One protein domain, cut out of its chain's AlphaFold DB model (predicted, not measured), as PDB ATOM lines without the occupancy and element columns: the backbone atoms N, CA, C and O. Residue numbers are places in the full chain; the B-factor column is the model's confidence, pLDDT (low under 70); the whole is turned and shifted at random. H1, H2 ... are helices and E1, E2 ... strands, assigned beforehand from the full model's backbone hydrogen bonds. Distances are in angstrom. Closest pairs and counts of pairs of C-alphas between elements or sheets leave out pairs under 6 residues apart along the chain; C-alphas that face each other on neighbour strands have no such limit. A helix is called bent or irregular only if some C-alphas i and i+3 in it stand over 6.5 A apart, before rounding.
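AT A GLANCE: This is residues 3 to 63 of the 64 residues of the protein "SAM-dependent methyltransferase" of Chloroflexia bacterium (UniProt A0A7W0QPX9). A small sheet turns at the bend of E1, which pairs with E3 over residues 12 to 17 and with E2 over 17 to 19; short H1 packs over the E1 and E3 part, and H2 lies away from the sheet. The 61 printed residues, 28 of them in named elements, mixed, run H1, E1, E2, H2, E3; the sheet, E2 E1 E3, is antiparallel. The whole is flat, 37 by 32 by 14 A, and only just compact, close to loose, with a radius of gyration of the C-alphas of 12.4 A.

HOW THE PARTS SIT: H1, residues 3 to 8, is on the sheet over E1, residues 12 to 19; their closest C-alphas, Val 7 and Val 13, are 6.5 A apart. E1 bends by 66 degrees at residue 16. E1 and E2, residues 25 to 27, form a hairpin, with N 26 and O 18 within hydrogen-bond range at 2.8 A. E3, residues 58 to 62, is antiparallel to E1, with N 14 and O 60 at 2.8 A. H2, residues 45 to 50, is not on the sheet and is irregular, C-alphas 46 and 49 being 9.1 A apart. E2, H2, E3 form a split strand-helix-strand unit, its strands running the same way with E1 between them; its crossover is left-handed. Every O i to N i+4 pair is within range in H1, but 0 of 2 in H2, with 1 of 3 O i to N i+3 pairs.

IN THESE COORDINATES: H1 begins at C-alpha 3 (-32.009, 28.614, 40.206). E1 is 19.9 A long, and E3, 13.2 A, ends at C-alpha 62 (-32.571, 40.168, 42.694).

THE WHOLE: The C-alphas farthest apart, Gly 10 and Asn 49, are 37.1 A apart. The printed part has no cut, the link E2 to H2 is long, and no printed residue is under 70 in pLDDT.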
ATOM      1  N   SER A   3     -32.898  27.597  39.628       91.81
ATOM      2  CA  SER A   3     -32.009  28.614  40.206       91.81
ATOM      3  C   SER A   3     -30.748  28.882  39.379       91.81
ATOM      4  O   SER A   3     -30.334  30.031  39.260       91.81
ATOM      5  N   ARG A   4     -30.159  27.859  38.738       93.94
ATOM      6  CA  ARG A   4     -28.951  28.036  37.910       93.94
ATOM      7  C   ARG A   4     -29.189  28.941  36.704       93.94
ATOM      8  O   ARG A   4     -28.274  29.660  36.329       93.94
ATOM      9  N   VAL A   5     -30.392  28.917  36.126       95.56
ATOM     10  CA  VAL A   5     -30.742  29.767  34.976       95.56
ATOM     11  C   VAL A   5     -30.687  31.243  35.375       95.56
ATOM     12  O   VAL A   5     -30.120  32.052  34.649       95.56
ATOM     13  N   PHE A   6     -31.202  31.583  36.558       95.81
ATOM     14  CA  PHE A   6     -31.180  32.948  37.086       95.81
ATOM     15  C   PHE A   6     -29.769  33.394  37.484       95.81
ATOM     16  O   PHE A   6     -29.348  34.483  37.105       95.81
ATOM     17  N   VAL A   7     -28.998  32.528  38.150       96.19
ATOM     18  CA  VAL A   7     -27.593  32.825  38.488       96.19
ATOM     19  C   VAL A   7     -26.768  33.093  37.225       96.19
ATOM     20  O   VAL A   7     -26.038  34.075  37.155       96.19
ATOM     21  N   GLN A   8     -26.918  32.268  36.185       96.75
ATOM     22  CA  GLN A   8     -26.231  32.475  34.903       96.75
ATOM     23  C   GLN A   8     -26.673  33.755  34.184       96.75
ATOM     24  O   GLN A   8     -25.892  34.327  33.428       96.75
ATOM     25  N   ALA A   9     -27.898  34.218  34.432       96.19
ATOM     26  CA  ALA A   9     -28.410  35.488  33.930       96.19
ATOM     27  C   ALA A   9     -27.968  36.709  34.768       96.19
ATOM     28  O   ALA A   9     -28.363  37.831  34.448       96.19
ATOM     29  N   GLY A  10     -27.143  36.514  35.806       96.94
ATOM     30  CA  GLY A  10     -26.577  37.586  36.630       96.94
ATOM     31  C   GLY A  10     -27.467  38.044  37.787       96.94
ATOM     32  O   GLY A  10     -27.341  39.187  38.217       96.94
ATOM     33  N   PHE A  11     -28.382  37.194  38.255       97.50
ATOM     34  CA  PHE A  11     -29.177  37.453  39.457       97.50
ATOM     35  C   PHE A  11     -28.520  36.842  40.694       97.50
ATOM     36  O   PHE A  11     -28.012  35.717  40.643       97.50
ATOM     37  N   ASP A  12     -28.651  37.535  41.820       96.50
ATOM     38  CA  ASP A  12     -28.442  36.957  43.140       96.50
ATOM     39  C   ASP A  12     -29.711  36.205  43.547       96.50
ATOM     40  O   ASP A  12     -30.804  36.771  43.585       96.50
ATOM     41  N   VAL A  13     -29.576  34.900  43.801       96.00
ATOM     42  CA  VAL A  13     -30.718  34.000  44.009       96.00
ATOM     43  C   VAL A  13     -30.729  33.442  45.425       96.00
ATOM     44  O   VAL A  13     -29.769  32.799  45.854       96.00
ATOM     45  N   ARG A  14     -31.867  33.580  46.111       95.44
ATOM     46  CA  ARG A  14     -32.173  32.927  47.387       95.44
ATOM     47  C   ARG A  14     -33.362  31.988  47.211       95.44
ATOM     48  O   ARG A  14     -34.435  32.399  46.789       95.44
ATOM     49  N   LEU A  15     -33.191  30.713  47.547       96.31
ATOM     50  CA  LEU A  15     -34.312  29.772  47.561       96.31
ATOM     51  C   LEU A  15     -35.192  30.027  48.789       96.31
ATOM     52  O   LEU A  15     -34.672  30.243  49.882       96.31
ATOM     53  N   LEU A  16     -36.510  29.996  48.594       96.25
ATOM     54  CA  LEU A  16     -37.493  30.195  49.659       96.25
ATOM     55  C   LEU A  16     -38.299  28.930  49.930       96.25
ATOM     56  O   LEU A  16     -38.444  28.559  51.083       96.25
ATOM     57  N   GLU A  17     -38.790  28.241  48.900       96.25
ATOM     58  CA  GLU A  17     -39.504  26.967  49.060       96.25
ATOM     59  C   GLU A  17     -39.106  26.000  47.950       96.25
ATOM     60  O   GLU A  17     -39.152  26.363  46.775       96.25
ATOM     61  N   TRP A  18     -38.679  24.783  48.293       96.38
ATOM     62  CA  TRP A  18     -38.313  23.763  47.306       96.38
ATOM     63  C   TRP A  18     -38.266  22.360  47.912       96.38
ATOM     64  O   TRP A  18     -38.068  22.182  49.111       96.38
ATOM     65  N   TRP A  19     -38.390  21.347  47.056       95.56
ATOM     66  CA  TRP A  19     -38.003  19.978  47.388       95.56
ATOM     67  C   TRP A  19     -36.552  19.755  46.972       95.56
ATOM     68  O   TRP A  19     -36.173  20.104  45.850       95.56
ATOM     69  N   ASP A  20     -35.741  19.198  47.866       94.38
ATOM     70  CA  ASP A  20     -34.395  18.756  47.514       94.38
ATOM     71  C   ASP A  20     -34.395  17.380  46.830       94.38
ATOM     72  O   ASP A  20     -35.423  16.718  46.675       94.38
ATOM     73  N   GLU A  21     -33.210  16.943  46.412       94.31
ATOM     74  CA  GLU A  21     -33.007  15.674  45.703       94.31
ATOM     75  C   GLU A  21     -33.325  14.434  46.561       94.31
ATOM     76  O   GLU A  21     -33.510  13.347  46.019       94.31
ATOM     77  N   HIS A  22     -33.438  14.590  47.883       96.50
ATOM     78  CA  HIS A  22     -33.787  13.521  48.820       96.50
ATOM     79  C   HIS A  22     -35.289  13.481  49.127       96.50
ATOM     80  O   HIS A  22     -35.725  12.680  49.955       96.50
ATOM     81  N   GLY A  23     -36.089  14.342  48.491       94.12
ATOM     82  CA  GLY A  23     -37.512  14.451  48.779       94.12
ATOM     83  C   GLY A  23     -37.792  15.094  50.136       94.12
ATOM     84  O   GLY A  23     -38.827  14.812  50.732       94.12
ATOM     85  N   LYS A  24     -36.903  15.960  50.640       95.31
ATOM     86  CA  LYS A  24     -37.179  16.821  51.794       95.31
ATOM     87  C   LYS A  24     -37.643  18.194  51.314       95.31
ATOM     88  O   LYS A  24     -36.984  18.826  50.488       95.31
ATOM     89  N   PHE A  25     -38.770  18.660  51.849       95.12
ATOM     90  CA  PHE A  25     -39.247  20.019  51.615       95.12
ATOM     91  C   PHE A  25     -38.506  21.007  52.518       95.12
ATOM     92  O   PHE A  25     -38.389  20.788  53.728       95.12
ATOM     93  N   HIS A  26     -38.022  22.092  51.927       95.38
ATOM     94  CA  HIS A  26     -37.373  23.212  52.601       95.38
ATOM     95  C   HIS A  26     -38.235  24.457  52.438       95.38
ATOM     96  O   HIS A  26     -38.771  24.699  51.356       95.38
ATOM     97  N   ALA A  27     -38.355  25.231  53.515       95.19
ATOM     98  CA  ALA A  27     -39.081  26.491  53.547       95.19
ATOM     99  C   ALA A  27     -38.306  27.499  54.408       95.19
ATOM    100  O   ALA A  27     -38.139  27.296  55.610       95.19
ATOM    101  N   GLU A  28     -37.840  28.576  53.788       95.19
ATOM    102  CA  GLU A  28     -37.103  29.663  54.425       95.19
ATOM    103  C   GLU A  28     -38.034  30.846  54.727       95.19
ATOM    104  O   GLU A  28     -38.936  31.154  53.937       95.19
ATOM    105  N   PRO A  29     -37.826  31.564  55.845       93.06
ATOM    106  CA  PRO A  29     -38.604  32.753  56.154       93.06
ATOM    107  C   PRO A  29     -38.295  33.893  55.170       93.06
ATOM    108  O   PRO A  29     -37.136  34.177  54.847       93.06
ATOM    109  N   TRP A  30     -39.357  34.577  54.752       94.31
ATOM    110  CA  TRP A  30     -39.347  35.778  53.907       94.31
ATOM    111  C   TRP A  30     -40.301  36.838  54.476       94.31
ATOM    112  O   TRP A  30     -41.166  36.519  55.302       94.31
ATOM    113  N   ASP A  31     -40.154  38.093  54.067       93.81
ATOM    114  CA  ASP A  31     -40.979  39.193  54.562       93.81
ATOM    115  C   ASP A  31     -42.122  39.510  53.592       93.81
ATOM    116  O   ASP A  31     -41.910  39.656  52.394       93.81
ATOM    117  N   GLU A  32     -43.345  39.656  54.099       93.69
ATOM    118  CA  GLU A  32     -44.498  40.036  53.270       93.69
ATOM    119  C   GLU A  32     -44.368  41.450  52.693       93.69
ATOM    120  O   GLU A  32     -44.982  41.754  51.669       93.69
ATOM    121  N   ARG A  33     -43.527  42.292  53.309       95.00
ATOM    122  CA  ARG A  33     -43.169  43.623  52.805       95.00
ATOM    123  C   ARG A  33     -42.363  43.565  51.507       95.00
ATOM    124  O   ARG A  33     -42.454  44.509  50.728       95.00
ATOM    125  N   ASP A  34     -41.649  42.468  51.258       91.19
ATOM    126  CA  ASP A  34     -40.870  42.257  50.030       91.19
ATOM    127  C   ASP A  34     -41.738  41.699  48.885       91.19
ATOM    128  O   ASP A  34     -41.324  41.662  47.728       91.19
ATOM    129  N   GLY A  35     -42.976  41.301  49.190       92.75
ATOM    130  CA  GLY A  35     -43.939  40.789  48.226       92.75
ATOM    131  C   GLY A  35     -44.733  39.619  48.790       92.75
ATOM    132  O   GLY A  35     -44.182  38.623  49.252       92.75
ATOM    133  N   PHE A  36     -46.059  39.715  48.727       95.00
ATOM    134  CA  PHE A  36     -46.939  38.662  49.218       95.00
ATOM    135  C   PHE A  36     -47.020  37.476  48.250       95.00
ATOM    136  O   PHE A  36     -47.420  37.625  47.093       95.00
ATOM    137  N   ILE A  37     -46.727  36.272  48.750       95.88
ATOM    138  CA  ILE A  37     -46.780  35.031  47.970       95.88
ATOM    139  C   ILE A  37     -47.920  34.139  48.473       95.88
ATOM    140  O   ILE A  37     -47.744  33.315  49.372       95.88
ATOM    141  N   TYR A  38     -49.098  34.263  47.848       94.69
ATOM    142  CA  TYR A  38     -50.302  33.497  48.221       94.69
ATOM    143  C   TYR A  38     -50.098  31.972  48.203       94.69
ATOM    144  O   TYR A  38     -50.701  31.242  48.978       94.69
ATOM    145  N   ARG A  39     -49.231  31.493  47.305       94.25
ATOM    146  CA  ARG A  39     -48.982  30.067  47.030       94.25
ATOM    147  C   ARG A  39     -47.878  29.441  47.891       94.25
ATOM    148  O   ARG A  39     -47.429  28.337  47.581       94.25
ATOM    149  N   SER A  40     -47.414  30.169  48.903       94.75
ATOM    150  CA  SER A  40     -46.418  29.708  49.870       94.75
ATOM    151  C   SER A  40     -47.010  28.721  50.874       94.75
ATOM    152  O   SER A  40     -48.220  28.709  51.112       94.75
ATOM    153  N   LEU A  41     -46.152  27.935  51.526       94.38
ATOM    154  CA  LEU A  41     -46.530  27.006  52.589       94.38
ATOM    155  C   LEU A  41     -47.344  27.703  53.687       94.38
ATOM    156  O   LEU A  41     -48.337  27.149  54.149       94.38
ATOM    157  N   ARG A  42     -46.936  28.914  54.100       91.81
ATOM    158  CA  ARG A  42     -47.564  29.617  55.233       91.81
ATOM    159  C   ARG A  42     -48.953  30.183  54.907       91.81
ATOM    160  O   ARG A  42     -49.742  30.378  55.825       91.81
ATOM    161  N   ILE A  43     -49.211  30.528  53.642       94.00
ATOM    162  CA  ILE A  43     -50.415  31.273  53.234       94.00
ATOM    163  C   ILE A  43     -51.439  30.375  52.543       94.00
ATOM    164  O   ILE A  43     -52.644  30.567  52.719       94.00
ATOM    165  N   ASP A  44     -50.989  29.413  51.738       94.19
ATOM    166  CA  ASP A  44     -51.894  28.614  50.926       94.19
ATOM    167  C   ASP A  44     -52.783  27.749  51.822       94.19
ATOM    168  O   ASP A  44     -52.315  26.854  52.525       94.19
ATOM    169  N   GLN A  45     -54.094  27.982  51.762       92.94
ATOM    170  CA  GLN A  45     -55.068  27.271  52.589       92.94
ATOM    171  C   GLN A  45     -55.076  25.758  52.351       92.94
ATOM    172  O   GLN A  45     -55.604  25.016  53.173       92.94
ATOM    173  N   ARG A  46     -54.505  25.269  51.249       92.12
ATOM    174  CA  ARG A  46     -54.374  23.826  51.028       92.12
ATOM    175  C   ARG A  46     -53.260  23.221  51.876       92.12
ATOM    176  O   ARG A  46     -53.392  22.071  52.258       92.12
ATOM    177  N   ASN A  47     -52.239  23.996  52.245       91.44
ATOM    178  CA  ASN A  47     -51.124  23.574  53.101       91.44
ATOM    179  C   ASN A  47     -51.399  23.753  54.605       91.44
ATOM    180  O   ASN A  47     -50.474  23.866  55.415       91.44
ATOM    181  N   GLN A  48     -52.677  23.800  54.996       78.44
ATOM    182  CA  GLN A  48     -53.084  23.946  56.392       78.44
ATOM    183  C   GLN A  48     -52.405  22.910  57.299       78.44
ATOM    184  O   GLN A  48     -52.075  21.795  56.892       78.44
ATOM    185  N   ASN A  49     -52.196  23.298  58.557       80.44
ATOM    186  CA  ASN A  49     -51.487  22.505  59.566       80.44
ATOM    187  C   ASN A  49     -50.006  22.237  59.228       80.44
ATOM    188  O   ASN A  49     -49.425  21.279  59.733       80.44
ATOM    189  N   GLY A  50     -49.396  23.060  58.366       71.62
ATOM    190  CA  GLY A  50     -47.981  22.947  57.994       71.62
ATOM    191  C   GLY A  50     -47.663  21.723  57.133       71.62
ATOM    192  O   GLY A  50     -46.497  21.368  56.983       71.62
ATOM    193  N   SER A  51     -48.686  21.065  56.580       84.25
ATOM    194  CA  SER A  51     -48.510  19.900  55.717       84.25
ATOM    195  C   SER A  51     -48.294  20.353  54.268       84.25
ATOM    196  O   SER A  51     -49.197  20.964  53.696       84.25
ATOM    197  N   PRO A  52     -47.141  20.053  53.643       88.00
ATOM    198  CA  PRO A  52     -46.807  20.486  52.285       88.00
ATOM    199  C   PRO A  52     -47.533  19.636  51.223       88.00
ATOM    200  O   PRO A  52     -46.909  18.952  50.416       88.00
ATOM    201  N   VAL A  53     -48.869  19.636  51.232       91.31
ATOM    202  CA  VAL A  53     -49.699  18.848  50.297       91.31
ATOM    203  C   VAL A  53     -49.822  19.504  48.922       91.31
ATOM    204  O   VAL A  53     -50.122  18.838  47.933       91.31
ATOM    205  N   PHE A  54     -49.590  20.813  48.846       93.62
ATOM    206  CA  PHE A  54     -49.636  21.598  47.627       93.62
ATOM    207  C   PHE A  54     -48.493  22.631  47.620       93.62
ATOM    208  O   PHE A  54     -48.661  23.793  47.982       93.62
ATOM    209  N   THR A  55     -47.296  22.205  47.224       94.31
ATOM    210  CA  THR A  55     -46.077  23.034  47.290       94.31
ATOM    211  C   THR A  55     -45.776  23.789  46.002       94.31
ATOM    212  O   THR A  55     -46.078  23.310  44.907       94.31
ATOM    213  N   SER A  56     -45.074  24.913  46.129       94.88
ATOM    214  CA  SER A  56     -44.487  25.652  45.008       94.88
ATOM    215  C   SER A  56     -42.954  25.590  45.073       94.88
ATOM    216  O   SER A  56     -42.389  25.415  46.148       94.88
ATOM    217  N   LEU A  57     -42.276  25.745  43.930       95.25
ATOM    218  CA  LEU A  57     -40.860  26.124  43.904       95.25
ATOM    219  C   LEU A  57     -40.795  27.652  43.920       95.25
ATOM    220  O   LEU A  57     -41.237  28.286  42.961       95.25
ATOM    221  N   ILE A  58     -40.269  28.227  44.993       96.12
ATOM    222  CA  ILE A  58     -40.162  29.672  45.191       96.12
ATOM    223  C   ILE A  58     -38.689  30.029  45.360       96.12
ATOM    224  O   ILE A  58     -37.978  29.447  46.181       96.12
ATOM    225  N   LEU A  59     -38.247  31.010  44.584       95.62
ATOM    226  CA  LEU A  59     -36.947  31.646  44.719       95.62
ATOM    227  C   LEU A  59     -37.132  33.155  44.616       95.62
ATOM    228  O   LEU A  59     -37.960  33.625  43.837       95.62
ATOM    229  N   ASP A  60     -36.360  33.877  45.407       95.44
ATOM    230  CA  ASP A  60     -36.152  35.306  45.271       95.44
ATOM    231  C   ASP A  60     -34.914  35.523  44.392       95.44
ATOM    232  O   ASP A  60     -33.886  34.867  44.588       95.44
ATOM    233  N   ALA A  61     -35.036  36.367  43.372       95.44
ATOM    234  CA  ALA A  61     -33.984  36.635  42.398       95.44
ATOM    235  C   ALA A  61     -33.873  38.142  42.187       95.44
ATOM    236  O   ALA A  61     -34.707  38.753  41.515       95.44
ATOM    237  N   VAL A  62     -32.811  38.727  42.729       94.94
ATOM    238  CA  VAL A  62     -32.571  40.168  42.694       94.94
ATOM    239  C   VAL A  62     -31.476  40.460  41.683       94.94
ATOM    240  O   VAL A  62     -30.435  39.802  41.659       94.94
ATOM    241  N   LYS A  63     -31.725  41.437  40.811       92.56
ATOM    242  CA  LYS A  63     -30.701  41.956  39.908       92.56
ATOM    243  C   LYS A  63     -30.040  43.179  40.562       92.56
ATOM    244  O   LYS A  63     -30.796  44.041  41.013       92.56
TER     245      LYS A  63